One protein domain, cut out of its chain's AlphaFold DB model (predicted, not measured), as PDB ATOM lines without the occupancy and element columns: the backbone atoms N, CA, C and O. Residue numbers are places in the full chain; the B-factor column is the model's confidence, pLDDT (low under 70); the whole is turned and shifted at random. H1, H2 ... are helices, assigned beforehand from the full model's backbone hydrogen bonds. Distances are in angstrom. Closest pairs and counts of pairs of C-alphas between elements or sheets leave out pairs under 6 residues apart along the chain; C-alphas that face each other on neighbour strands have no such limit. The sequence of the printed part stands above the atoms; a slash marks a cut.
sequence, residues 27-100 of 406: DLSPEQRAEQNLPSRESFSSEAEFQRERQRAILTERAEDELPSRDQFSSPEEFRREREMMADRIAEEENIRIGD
ATOM      1  N   ASP A  27     206.542 208.586 208.911       91.06
ATOM      2  CA  ASP A  27     207.374 208.199 207.754       91.06
ATOM      3  C   ASP A  27     207.283 206.696 207.429       91.06
ATOM      4  O   ASP A  27     207.896 206.220 206.468       91.06
ATOM      5  N   LEU A  28     206.595 205.918 208.267       91.25
ATOM      6  CA  LEU A  28     206.484 204.473 208.107       91.25
ATOM      7  C   LEU A  28     205.321 204.135 207.174       91.25
ATOM      8  O   LEU A  28     204.200 204.621 207.341       91.25
ATOM      9  N   SER A  29     205.579 203.240 206.219       92.94
ATOM     10  CA  SER A  29     204.517 202.644 205.403       92.94
ATOM     11  C   SER A  29     203.468 201.965 206.300       92.94
ATOM     12  O   SER A  29     203.857 201.441 207.352       92.94
ATOM     13  N   PRO A  30     202.191 201.882 205.883       89.06
ATOM     14  CA  PRO A  30     201.131 201.204 206.639       89.06
ATOM     15  C   PRO A  30     201.518 199.797 207.104       89.06
ATOM     16  O   PRO A  30     201.257 199.420 208.239       89.06
ATOM     17  N   GLU A  31     202.247 199.054 206.269       93.06
ATOM     18  CA  GLU A  31     202.758 197.717 206.588       93.06
ATOM     19  C   GLU A  31     203.712 197.719 207.787       93.06
ATOM     20  O   GLU A  31     203.588 196.909 208.700       93.06
ATOM     21  N   GLN A  32     204.636 198.679 207.825       94.25
ATOM     22  CA  GLN A  32     205.597 198.831 208.917       94.25
ATOM     23  C   GLN A  32     204.927 199.305 210.208       94.25
ATOM     24  O   GLN A  32     205.348 198.899 211.291       94.25
ATOM     25  N   ARG A  33     203.904 200.164 210.110       93.75
ATOM     26  CA  ARG A  33     203.105 200.588 211.268       93.75
ATOM     27  C   ARG A  33     202.301 199.421 211.831       93.75
ATOM     28  O   ARG A  33     202.377 199.158 213.031       93.75
ATOM     29  N   ALA A  34     201.635 198.664 210.961       93.75
ATOM     30  CA  ALA A  34     200.905 197.459 211.329       93.75
ATOM     31  C   ALA A  34     201.829 196.438 212.010       93.75
ATOM     32  O   ALA A  34     201.517 195.958 213.096       93.75
ATOM     33  N   GLU A  35     203.007 196.167 211.443       93.50
ATOM     34  CA  GLU A  35     203.979 195.228 212.019       93.50
ATOM     35  C   GLU A  35     204.517 195.644 213.390       93.50
ATOM     36  O   GLU A  35     204.802 194.778 214.215       93.50
ATOM     37  N   GLN A  36     204.630 196.945 213.670       93.25
ATOM     38  CA  GLN A  36     205.033 197.428 214.996       93.25
ATOM     39  C   GLN A  36     203.934 197.277 216.051       93.25
ATOM     40  O   GLN A  36     204.245 197.142 217.235       93.25
ATOM     41  N   ASN A  37     202.669 197.309 215.629       92.00
ATOM     42  CA  ASN A  37     201.507 197.212 216.509       92.00
ATOM     43  C   ASN A  37     200.997 195.772 216.682       92.00
ATOM     44  O   ASN A  37     200.194 195.517 217.583       92.00
ATOM     45  N   LEU A  38     201.446 194.830 215.849       94.69
ATOM     46  CA  LEU A  38     201.043 193.430 215.941       94.69
ATOM     47  C   LEU A  38     201.608 192.760 217.207       94.69
ATOM     48  O   LEU A  38     202.780 192.949 217.545       94.69
ATOM     49  N   PRO A  39     200.809 191.926 217.901       94.38
ATOM     50  CA  PRO A  39     201.321 191.067 218.958       94.38
ATOM     51  C   PRO A  39     202.435 190.159 218.432       94.38
ATOM     52  O   PRO A  39     202.447 189.771 217.261       94.38
ATOM     53  N   SER A  40     203.347 189.754 219.318       94.06
ATOM     54  CA  SER A  40     204.353 188.745 218.986       94.06
ATOM     55  C   SER A  40     203.684 187.503 218.399       94.06
ATOM     56  O   SER A  40     202.678 187.039 218.938       94.06
ATOM     57  N   ARG A  41     204.282 186.930 217.349       93.44
ATOM     58  CA  ARG A  41     203.804 185.727 216.642       93.44
ATOM     59  C   ARG A  41     203.441 184.559 217.572       93.44
ATOM     60  O   ARG A  41     202.519 183.814 217.281       93.44
ATOM     61  N   GLU A  42     204.119 184.439 218.713       94.81
ATOM     62  CA  GLU A  42     203.865 183.421 219.748       94.81
ATOM     63  C   GLU A  42     202.506 183.564 220.458       94.81
ATOM     64  O   GLU A  42     202.088 182.659 221.176       94.81
ATOM     65  N   SER A  43     201.817 184.694 220.282       96.12
ATOM     66  CA  SER A  43     200.504 184.956 220.889       96.12
ATOM     67  C   SER A  43     199.352 184.299 220.124       96.12
ATOM     68  O   SER A  43     198.228 184.308 220.616       96.12
ATOM     69  N   PHE A  44     199.618 183.767 218.929       96.00
ATOM     70  CA  PHE A  44     198.611 183.205 218.034       96.00
ATOM     71  C   PHE A  44     198.657 181.680 218.052       96.00
ATOM     72  O   PHE A  44     199.718 181.075 218.201       96.00
ATOM     73  N   SER A  45     197.493 181.051 217.885       94.12
ATOM     74  CA  SER A  45     197.371 179.591 217.923       94.12
ATOM     75  C   SER A  45     197.941 178.920 216.670       94.12
ATOM     76  O   SER A  45     198.350 177.758 216.711       94.12
ATOM     77  N   SER A  46     197.989 179.649 215.553       95.75
ATOM     78  CA  SER A  46     198.481 179.154 214.272       95.75
ATOM     79  C   SER A  46     199.096 180.265 213.422       95.75
ATOM     80  O   SER A  46     198.797 181.448 213.586       95.75
ATOM     81  N   GLU A  47     199.924 179.869 212.452       95.12
ATOM     82  CA  GLU A  47     200.472 180.802 211.464       95.12
ATOM     83  C   GLU A  47     199.379 181.442 210.607       95.12
ATOM     84  O   GLU A  47     199.458 182.622 210.285       95.12
ATOM     85  N   ALA A  48     198.342 180.678 210.260       93.31
ATOM     86  CA  ALA A  48     197.221 181.187 209.480       93.31
ATOM     87  C   ALA A  48     196.484 182.309 210.227       93.31
ATOM     88  O   ALA A  48     196.129 183.318 209.623       93.31
ATOM     89  N   GLU A  49     196.297 182.163 211.541       93.06
ATOM     90  CA  GLU A  49     195.700 183.199 212.388       93.06
ATOM     91  C   GLU A  49     196.589 184.447 212.461       93.06
ATOM     92  O   GLU A  49     196.100 185.557 212.262       93.06
ATOM     93  N   PHE A  50     197.903 184.270 212.646       95.94
ATOM     94  CA  PHE A  50     198.857 185.382 212.632       95.94
ATOM     95  C   PHE A  50     198.846 186.139 211.296       95.94
ATOM     96  O   PHE A  50     198.824 187.368 211.288       95.94
ATOM     97  N   GLN A  51     198.826 185.432 210.161       94.44
ATOM     98  CA  GLN A  51     198.782 186.067 208.841       94.44
ATOM     99  C   GLN A  51     197.458 186.801 208.597       94.44
ATOM    100  O   GLN A  51     197.480 187.906 208.055       94.44
ATOM    101  N   ARG A  52     196.321 186.246 209.042       92.31
ATOM    102  CA  ARG A  52     195.021 186.940 208.986       92.31
ATOM    103  C   ARG A  52     195.030 188.212 209.823       92.31
ATOM    104  O   ARG A  52     194.619 189.259 209.330       92.31
ATOM    105  N   GLU A  53     195.535 188.149 211.054       95.12
ATOM    106  CA  GLU A  53     195.609 189.331 211.916       95.12
ATOM    107  C   GLU A  53     196.597 190.365 211.359       95.12
ATOM    108  O   GLU A  53     196.318 191.562 211.381       95.12
ATOM    109  N   ARG A  54     197.711 189.921 210.760       95.06
ATOM    110  CA  ARG A  54     198.650 190.795 210.046       95.06
ATOM    111  C   ARG A  54     197.982 191.514 208.879       95.06
ATOM    112  O   ARG A  54     198.102 192.732 208.781       95.06
ATOM    113  N   GLN A  55     197.254 190.798 208.026       93.75
ATOM    114  CA  GLN A  55     196.503 191.401 206.919       93.75
ATOM    115  C   GLN A  55     195.447 192.385 207.426       93.75
ATOM    116  O   GLN A  55     195.351 193.501 206.919       93.75
ATOM    117  N   ARG A  56     194.712 192.016 208.480       92.88
ATOM    118  CA  ARG A  56     193.721 192.892 209.112       92.88
ATOM    119  C   ARG A  56     194.355 194.179 209.637       92.88
ATOM    120  O   ARG A  56     193.812 195.258 209.408       92.88
ATOM    121  N   ALA A  57     195.504 194.087 210.306       94.38
ATOM    122  CA  ALA A  57     196.228 195.247 210.814       94.38
ATOM    123  C   ALA A  57     196.706 196.168 209.680       94.38
ATOM    124  O   ALA A  57     196.560 197.384 209.784       94.38
ATOM    125  N   ILE A  58     197.201 195.604 208.573       94.56
ATOM    126  CA  ILE A  58     197.627 196.372 207.391       94.56
ATOM    127  C   ILE A  58     196.449 197.130 206.774       94.56
ATOM    128  O   ILE A  58     196.555 198.335 206.544       94.56
ATOM    129  N   LEU A  59     195.315 196.458 206.545       92.44
ATOM    130  CA  LEU A  59     194.126 197.118 205.997       92.44
ATOM    131  C   LEU A  59     193.592 198.202 206.924       92.44
ATOM    132  O   LEU A  59     193.139 199.246 206.469       92.44
ATOM    133  N   THR A  60     193.689 197.972 208.228       92.06
ATOM    134  CA  THR A  60     193.275 198.943 209.232       92.06
ATOM    135  C   THR A  60     194.133 200.209 209.187       92.06
ATOM    136  O   THR A  60     193.579 201.303 209.207       92.06
ATOM    137  N   GLU A  61     195.462 200.087 209.105       94.19
ATOM    138  CA  GLU A  61     196.370 201.239 208.965       94.19
ATOM    139  C   GLU A  61     196.156 201.970 207.636       94.19
ATOM    140  O   GLU A  61     196.158 203.198 207.589       94.19
ATOM    141  N   ARG A  62     195.904 201.229 206.552       93.19
ATOM    142  CA  ARG A  62     195.589 201.824 205.248       93.19
ATOM    143  C   ARG A  62     194.259 202.576 205.265       93.19
ATOM    144  O   ARG A  62     194.169 203.665 204.708       93.19
ATOM    145  N   ALA A  63     193.253 202.037 205.952       92.19
ATOM    146  CA  ALA A  63     191.989 202.723 206.168       92.19
ATOM    147  C   ALA A  63     192.182 204.037 206.943       92.19
ATOM    148  O   ALA A  63     191.522 205.019 206.623       92.19
ATOM    149  N   GLU A  64     193.094 204.102 207.923       92.19
ATOM    150  CA  GLU A  64     193.394 205.367 208.619       92.19
ATOM    151  C   GLU A  64     193.990 206.431 207.704       92.19
ATOM    152  O   GLU A  64     193.655 207.604 207.862       92.19
ATOM    153  N   ASP A  65     194.831 206.035 206.749       91.75
ATOM    154  CA  ASP A  65     195.444 206.962 205.796       91.75
ATOM    155  C   ASP A  65     194.421 207.541 204.800       91.75
ATOM    156  O   ASP A  65     194.576 208.672 204.337       91.75
ATOM    157  N   GLU A  66     193.368 206.784 204.476       91.25
ATOM    158  CA  GLU A  66     192.278 207.236 203.602       91.25
ATOM    159  C   GLU A  66     191.189 208.022 204.342       91.25
ATOM    160  O   GLU A  66     190.415 208.765 203.725       91.25
ATOM    161  N   LEU A  67     191.108 207.872 205.663       91.88
ATOM    162  CA  LEU A  67     190.127 208.578 206.465       91.88
ATOM    163  C   LEU A  67     190.483 210.057 206.648       91.88
ATOM    164  O   LEU A  67     191.650 210.433 206.780       91.88
ATOM    165  N   PRO A  68     189.468 210.937 206.744       91.38
ATOM    166  CA  PRO A  68     189.702 212.295 207.189       91.38
ATOM    167  C   PRO A  68     190.332 212.305 208.585       91.38
ATOM    168  O   PRO A  68     190.149 211.392 209.392       91.38
ATOM    169  N   SER A  69     191.059 213.382 208.891       90.56
ATOM    170  CA  SER A  69     191.706 213.545 210.192       90.56
ATOM    171  C   SER A  69     190.712 213.309 211.329       90.56
ATOM    172  O   SER A  69     189.587 213.808 211.290       90.56
ATOM    173  N   ARG A  70     191.153 212.594 212.369       89.56
ATOM    174  CA  ARG A  70     190.338 212.191 213.526       89.56
ATOM    175  C   ARG A  70     189.519 213.328 214.159       89.56
ATOM    176  O   ARG A  70     188.442 213.071 214.686       89.56
ATOM    177  N   ASP A  71     189.992 214.571 214.069       93.69
ATOM    178  CA  ASP A  71     189.305 215.771 214.573       93.69
ATOM    179  C   ASP A  71     187.996 216.108 213.833       93.69
ATOM    180  O   ASP A  71     187.210 216.924 214.315       93.69
ATOM    181  N   GLN A  72     187.747 215.505 212.667       93.56
ATOM    182  CA  GLN A  72     186.511 215.687 211.900       93.56
ATOM    183  C   GLN A  72     185.352 214.821 212.411       93.56
ATOM    184  O   GLN A  72     184.211 215.034 212.005       93.56
ATOM    185  N   PHE A  73     185.623 213.869 213.307       95.31
ATOM    186  CA  PHE A  73     184.619 212.968 213.863       95.31
ATOM    187  C   PHE A  73     184.107 213.478 215.206       95.31
ATOM    188  O   PHE A  73     184.861 214.009 216.024       95.31
ATOM    189  N   SER A  74     182.814 213.280 215.468       95.81
ATOM    190  CA  SER A  74     182.172 213.789 216.686       95.81
ATOM    191  C   SER A  74     182.607 213.014 217.928       95.81
ATOM    192  O   SER A  74     182.515 213.517 219.049       95.81
ATOM    193  N   SER A  75     183.067 211.773 217.750       96.62
ATOM    194  CA  SER A  75     183.556 210.933 218.838       96.62
ATOM    195  C   SER A  75     184.654 209.960 218.386       96.62
ATOM    196  O   SER A  75     184.699 209.564 217.220       96.62
ATOM    197  N   PRO A  76     185.510 209.488 219.314       93.12
ATOM    198  CA  PRO A  76     186.482 208.434 219.022       93.12
ATOM    199  C   PRO A  76     185.854 207.108 218.573       93.12
ATOM    200  O   PRO A  76     186.503 206.340 217.870       93.12
ATOM    201  N   GLU A  77     184.624 206.810 218.998       94.19
ATOM    202  CA  GLU A  77     183.910 205.590 218.597       94.19
ATOM    203  C   GLU A  77     183.414 205.672 217.155       94.19
ATOM    204  O   GLU A  77     183.492 204.686 216.429       94.19
ATOM    205  N   GLU A  78     182.964 206.851 216.724       95.38
ATOM    206  CA  GLU A  78     182.573 207.112 215.338       95.38
ATOM    207  C   GLU A  78     183.768 206.944 214.395       95.38
ATOM    208  O   GLU A  78     183.664 206.213 213.418       95.38
ATOM    209  N   PHE A  79     184.930 207.506 214.751       94.69
ATOM    210  CA  PHE A  79     186.169 207.310 213.991       94.69
ATOM    211  C   PHE A  79     186.561 205.830 213.887       94.69
ATOM    212  O   PHE A  79     186.910 205.360 212.812       94.69
ATOM    213  N   ARG A  80     186.481 205.071 214.991       91.88
ATOM    214  CA  ARG A  80     186.780 203.628 214.971       91.88
ATOM    215  C   ARG A  80     185.820 202.853 214.075       91.88
ATOM    216  O   ARG A  80     186.273 201.978 213.350       91.88
ATOM    217  N   ARG A  81     184.524 203.171 214.128       94.06
ATOM    218  CA  ARG A  81     183.513 202.531 213.279       94.06
ATOM    219  C   ARG A  81     183.754 202.852 211.808       94.06
ATOM    220  O   ARG A  81     183.700 201.948 210.989       94.06
ATOM    221  N   GLU A  82     184.044 204.108 211.483       95.56
ATOM    222  CA  GLU A  82     184.359 204.506 210.109       95.56
ATOM    223  C   GLU A  82     185.644 203.825 209.615       95.56
ATOM    224  O   GLU A  82     185.689 203.337 208.492       95.56
ATOM    225  N   ARG A  83     186.660 203.711 210.481       93.88
ATOM    226  CA  ARG A  83     187.905 202.984 210.189       93.88
ATOM    227  C   ARG A  83     187.647 201.524 209.872       93.88
ATOM    228  O   ARG A  83     188.215 201.003 208.922       93.88
ATOM    229  N   GLU A  84     186.796 200.876 210.655       91.00
ATOM    230  CA  GLU A  84     186.418 199.482 210.433       91.00
ATOM    231  C   GLU A  84     185.625 199.318 209.128       91.00
ATOM    232  O   GLU A  84     185.971 198.463 208.320       91.00
ATOM    233  N   MET A  85     184.657 200.200 208.849       93.06
ATOM    234  CA  MET A  85     183.906 200.176 207.586       93.06
ATOM    235  C   MET A  85     184.795 200.422 206.357       93.06
ATOM    236  O   MET A  85     184.607 199.777 205.330       93.06
ATOM    237  N   MET A  86     185.770 201.334 206.442       93.12
ATOM    238  CA  MET A  86     186.740 201.563 205.365       93.12
ATOM    239  C   MET A  86     187.664 200.362 205.173       93.12
ATOM    240  O   MET A  86     187.918 199.980 204.037       93.12
ATOM    241  N   ALA A  87     188.138 199.746 206.259       90.12
ATOM    242  CA  ALA A  87     188.967 198.547 206.174       90.12
ATOM    243  C   ALA A  87     188.212 197.384 205.508       90.12
ATOM    244  O   ALA A  87     188.778 196.717 204.646       90.12
ATOM    245  N   ASP A  88     186.933 197.192 205.847       88.06
ATOM    246  CA  ASP A  88     186.067 196.203 205.196       88.06
ATOM    247  C   ASP A  88     185.867 196.518 203.705       88.06
ATOM    248  O   ASP A  88     185.948 195.614 202.874       88.06
ATOM    249  N   ARG A  89     185.671 197.795 203.346       91.75
ATOM    250  CA  ARG A  89     185.541 198.215 201.942       91.75
ATOM    251  C   ARG A  89     186.822 197.958 201.145       91.75
ATOM    252  O   ARG A  89     186.745 197.425 200.048       91.75
ATOM    253  N   ILE A  90     187.989 198.288 201.701       89.50
ATOM    254  CA  ILE A  90     189.285 198.015 201.057       89.50
ATOM    255  C   ILE A  90     189.490 196.502 200.913       89.50
ATOM    256  O   ILE A  90     189.956 196.043 199.875       89.50
ATOM    257  N   ALA A  91     189.107 195.710 201.920       87.62
ATOM    258  CA  ALA A  91     189.184 194.253 201.838       87.62
ATOM    259  C   ALA A  91     188.329 193.696 200.688       87.62
ATOM    260  O   ALA A  91     188.772 192.797 199.973       87.62
ATOM    261  N   GLU A  92     187.120 194.234 200.507       88.25
ATOM    262  CA  GLU A  92     186.208 193.867 199.421       88.25
ATOM    263  C   GLU A  92     186.750 194.297 198.049       88.25
ATOM    264  O   GLU A  92     186.797 193.478 197.133       88.25
ATOM    265  N   GLU A  93     187.232 195.537 197.923       87.88
ATOM    266  CA  GLU A  93     187.816 196.073 196.684       87.88
ATOM    267  C   GLU A  93     189.072 195.302 196.246       87.88
ATOM    268  O   GLU A  93     189.254 195.035 195.059       87.88
ATOM    269  N   GLU A  94     189.929 194.908 197.191       85.44
ATOM    270  CA  GLU A  94     191.157 194.159 196.900       85.44
ATOM    271  C   GLU A  94     190.941 192.639 196.838       85.44
ATOM    272  O   GLU A  94     191.894 191.888 196.622       85.44
ATOM    273  N   ASN A  95     189.701 192.165 197.019       82.19
ATOM    274  CA  ASN A  95     189.358 190.742 197.105       82.19
ATOM    275  C   ASN A  95     190.216 189.989 198.151       82.19
ATOM    276  O   ASN A  95     190.499 188.791 198.031       82.19
ATOM    277  N   ILE A  96     190.662 190.699 199.195       73.62
ATOM    278  CA  ILE A  96     191.473 190.142 200.277       73.62
ATOM    279  C   ILE A  96     190.513 189.490 201.270       73.62
ATOM    280  O   ILE A  96     189.772 190.137 202.010       73.62
ATOM    281  N   ARG A  97     190.521 188.156 201.281       61.00
ATOM    282  CA  ARG A  97     189.620 187.324 202.088       61.00
ATOM    283  C   ARG A  97     190.041 187.320 203.563       61.00
ATOM    284  O   ARG A  97     190.737 186.415 204.010       61.00
ATOM    285  N   ILE A  98     189.604 188.323 204.327       59.16
ATOM    286  CA  ILE A  98     189.868 188.420 205.781       59.16
ATOM    287  C   ILE A  98     188.782 187.722 206.625       59.16
ATOM    288  O   ILE A  98     188.985 187.426 207.802       59.16
ATOM    289  N   GLY A  99     187.630 187.405 206.026       57.44
ATOM    290  CA  GLY A  99     186.516 186.753 206.713       57.44
ATOM    291  C   GLY A  99     186.804 185.307 207.126       57.44
ATOM    292  O   GLY A  99     187.464 184.553 206.413       57.44
ATOM    293  N   ASP A 100     186.250 184.907 208.272       58.19
ATOM    294  CA  ASP A 100     186.182 183.508 208.691       58.19
ATOM    295  C   ASP A 100     185.443 182.699 207.598       58.19
ATOM    296  O   ASP A 100     184.315 183.071 207.246       58.19
TER     297      ASP A 100
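Overview. This is residues 27 to 100 of the 406 residues of an uncharacterized protein of Natrinema ejinorense (UniProt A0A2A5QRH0). One long helix, H2, runs through the middle, with two other helices packed on opposite sides of it: the short H1 on one side, and H3 slanting across the later part of H2 on the other; H1 and H3 are apart. The link of residues 67 to 75 carries the chain beyond the end of H2 before H3 folds back, and residues 94 to 100 form a tail after H3. The printed part has 74 residues, with three named helices in the order H1, H2, H3 and no named strand; the class is all helix. The whole is only just compact, close to loose, with a radius of gyration of the C-alphas of 13.1 A, and it spans 38 by 26 by 22 A.

Along the chain. The printed part begins at Asp 27. H1 holds residues 30 to 37 and begins at C-alpha 30, at (201.131, 201.204, 206.639); it is 10.7 A from first to last C-alpha. H2, residues 47 to 66, is the longest helix with 20 residues and 28.8 A; its C-alpha 47 is at (200.472, 180.802, 211.464). H3, residues 76 to 93, measures 25.6 A and ends at C-alpha 93, at (187.816, 196.073, 196.684).

Arrangement. H1 and H2 touch, with the C-alphas of Ala 34 and Ala 57 the closest, 5.2 A apart. H2 touches H1 with residues 54 to 62 alone. The two helices run opposite ways at a steep tilt of 59 degrees. H2 and H3 touch as well, and their closest C-alphas, those of Ala 63 and Ala 87, are also 5.2 A apart. Here H2 uses residues 56 to 64 alone and H3 uses residues 83 to 91 alone. They run opposite ways at a steep tilt of 69 degrees, only just short of about perpendicular. H1 and H3 are apart. In H1, H2 and H3 every pair of O i and N i+4 is within hydrogen-bond range.

Size, cuts and confidence. The two C-alphas farthest apart are those of Ser 46 and Gln 72, 38.5 A. The C-alphas of Asp 27 and Asp 100, the first and last printed residues, are 32.6 A apart. The printed part has no cut. The links from H1 to H2 and from H2 to H3 have 9 residues each, and both are short. The mean pLDDT of the printed part is 90.7, and confidence is low, under 70, at residues 97 to 100.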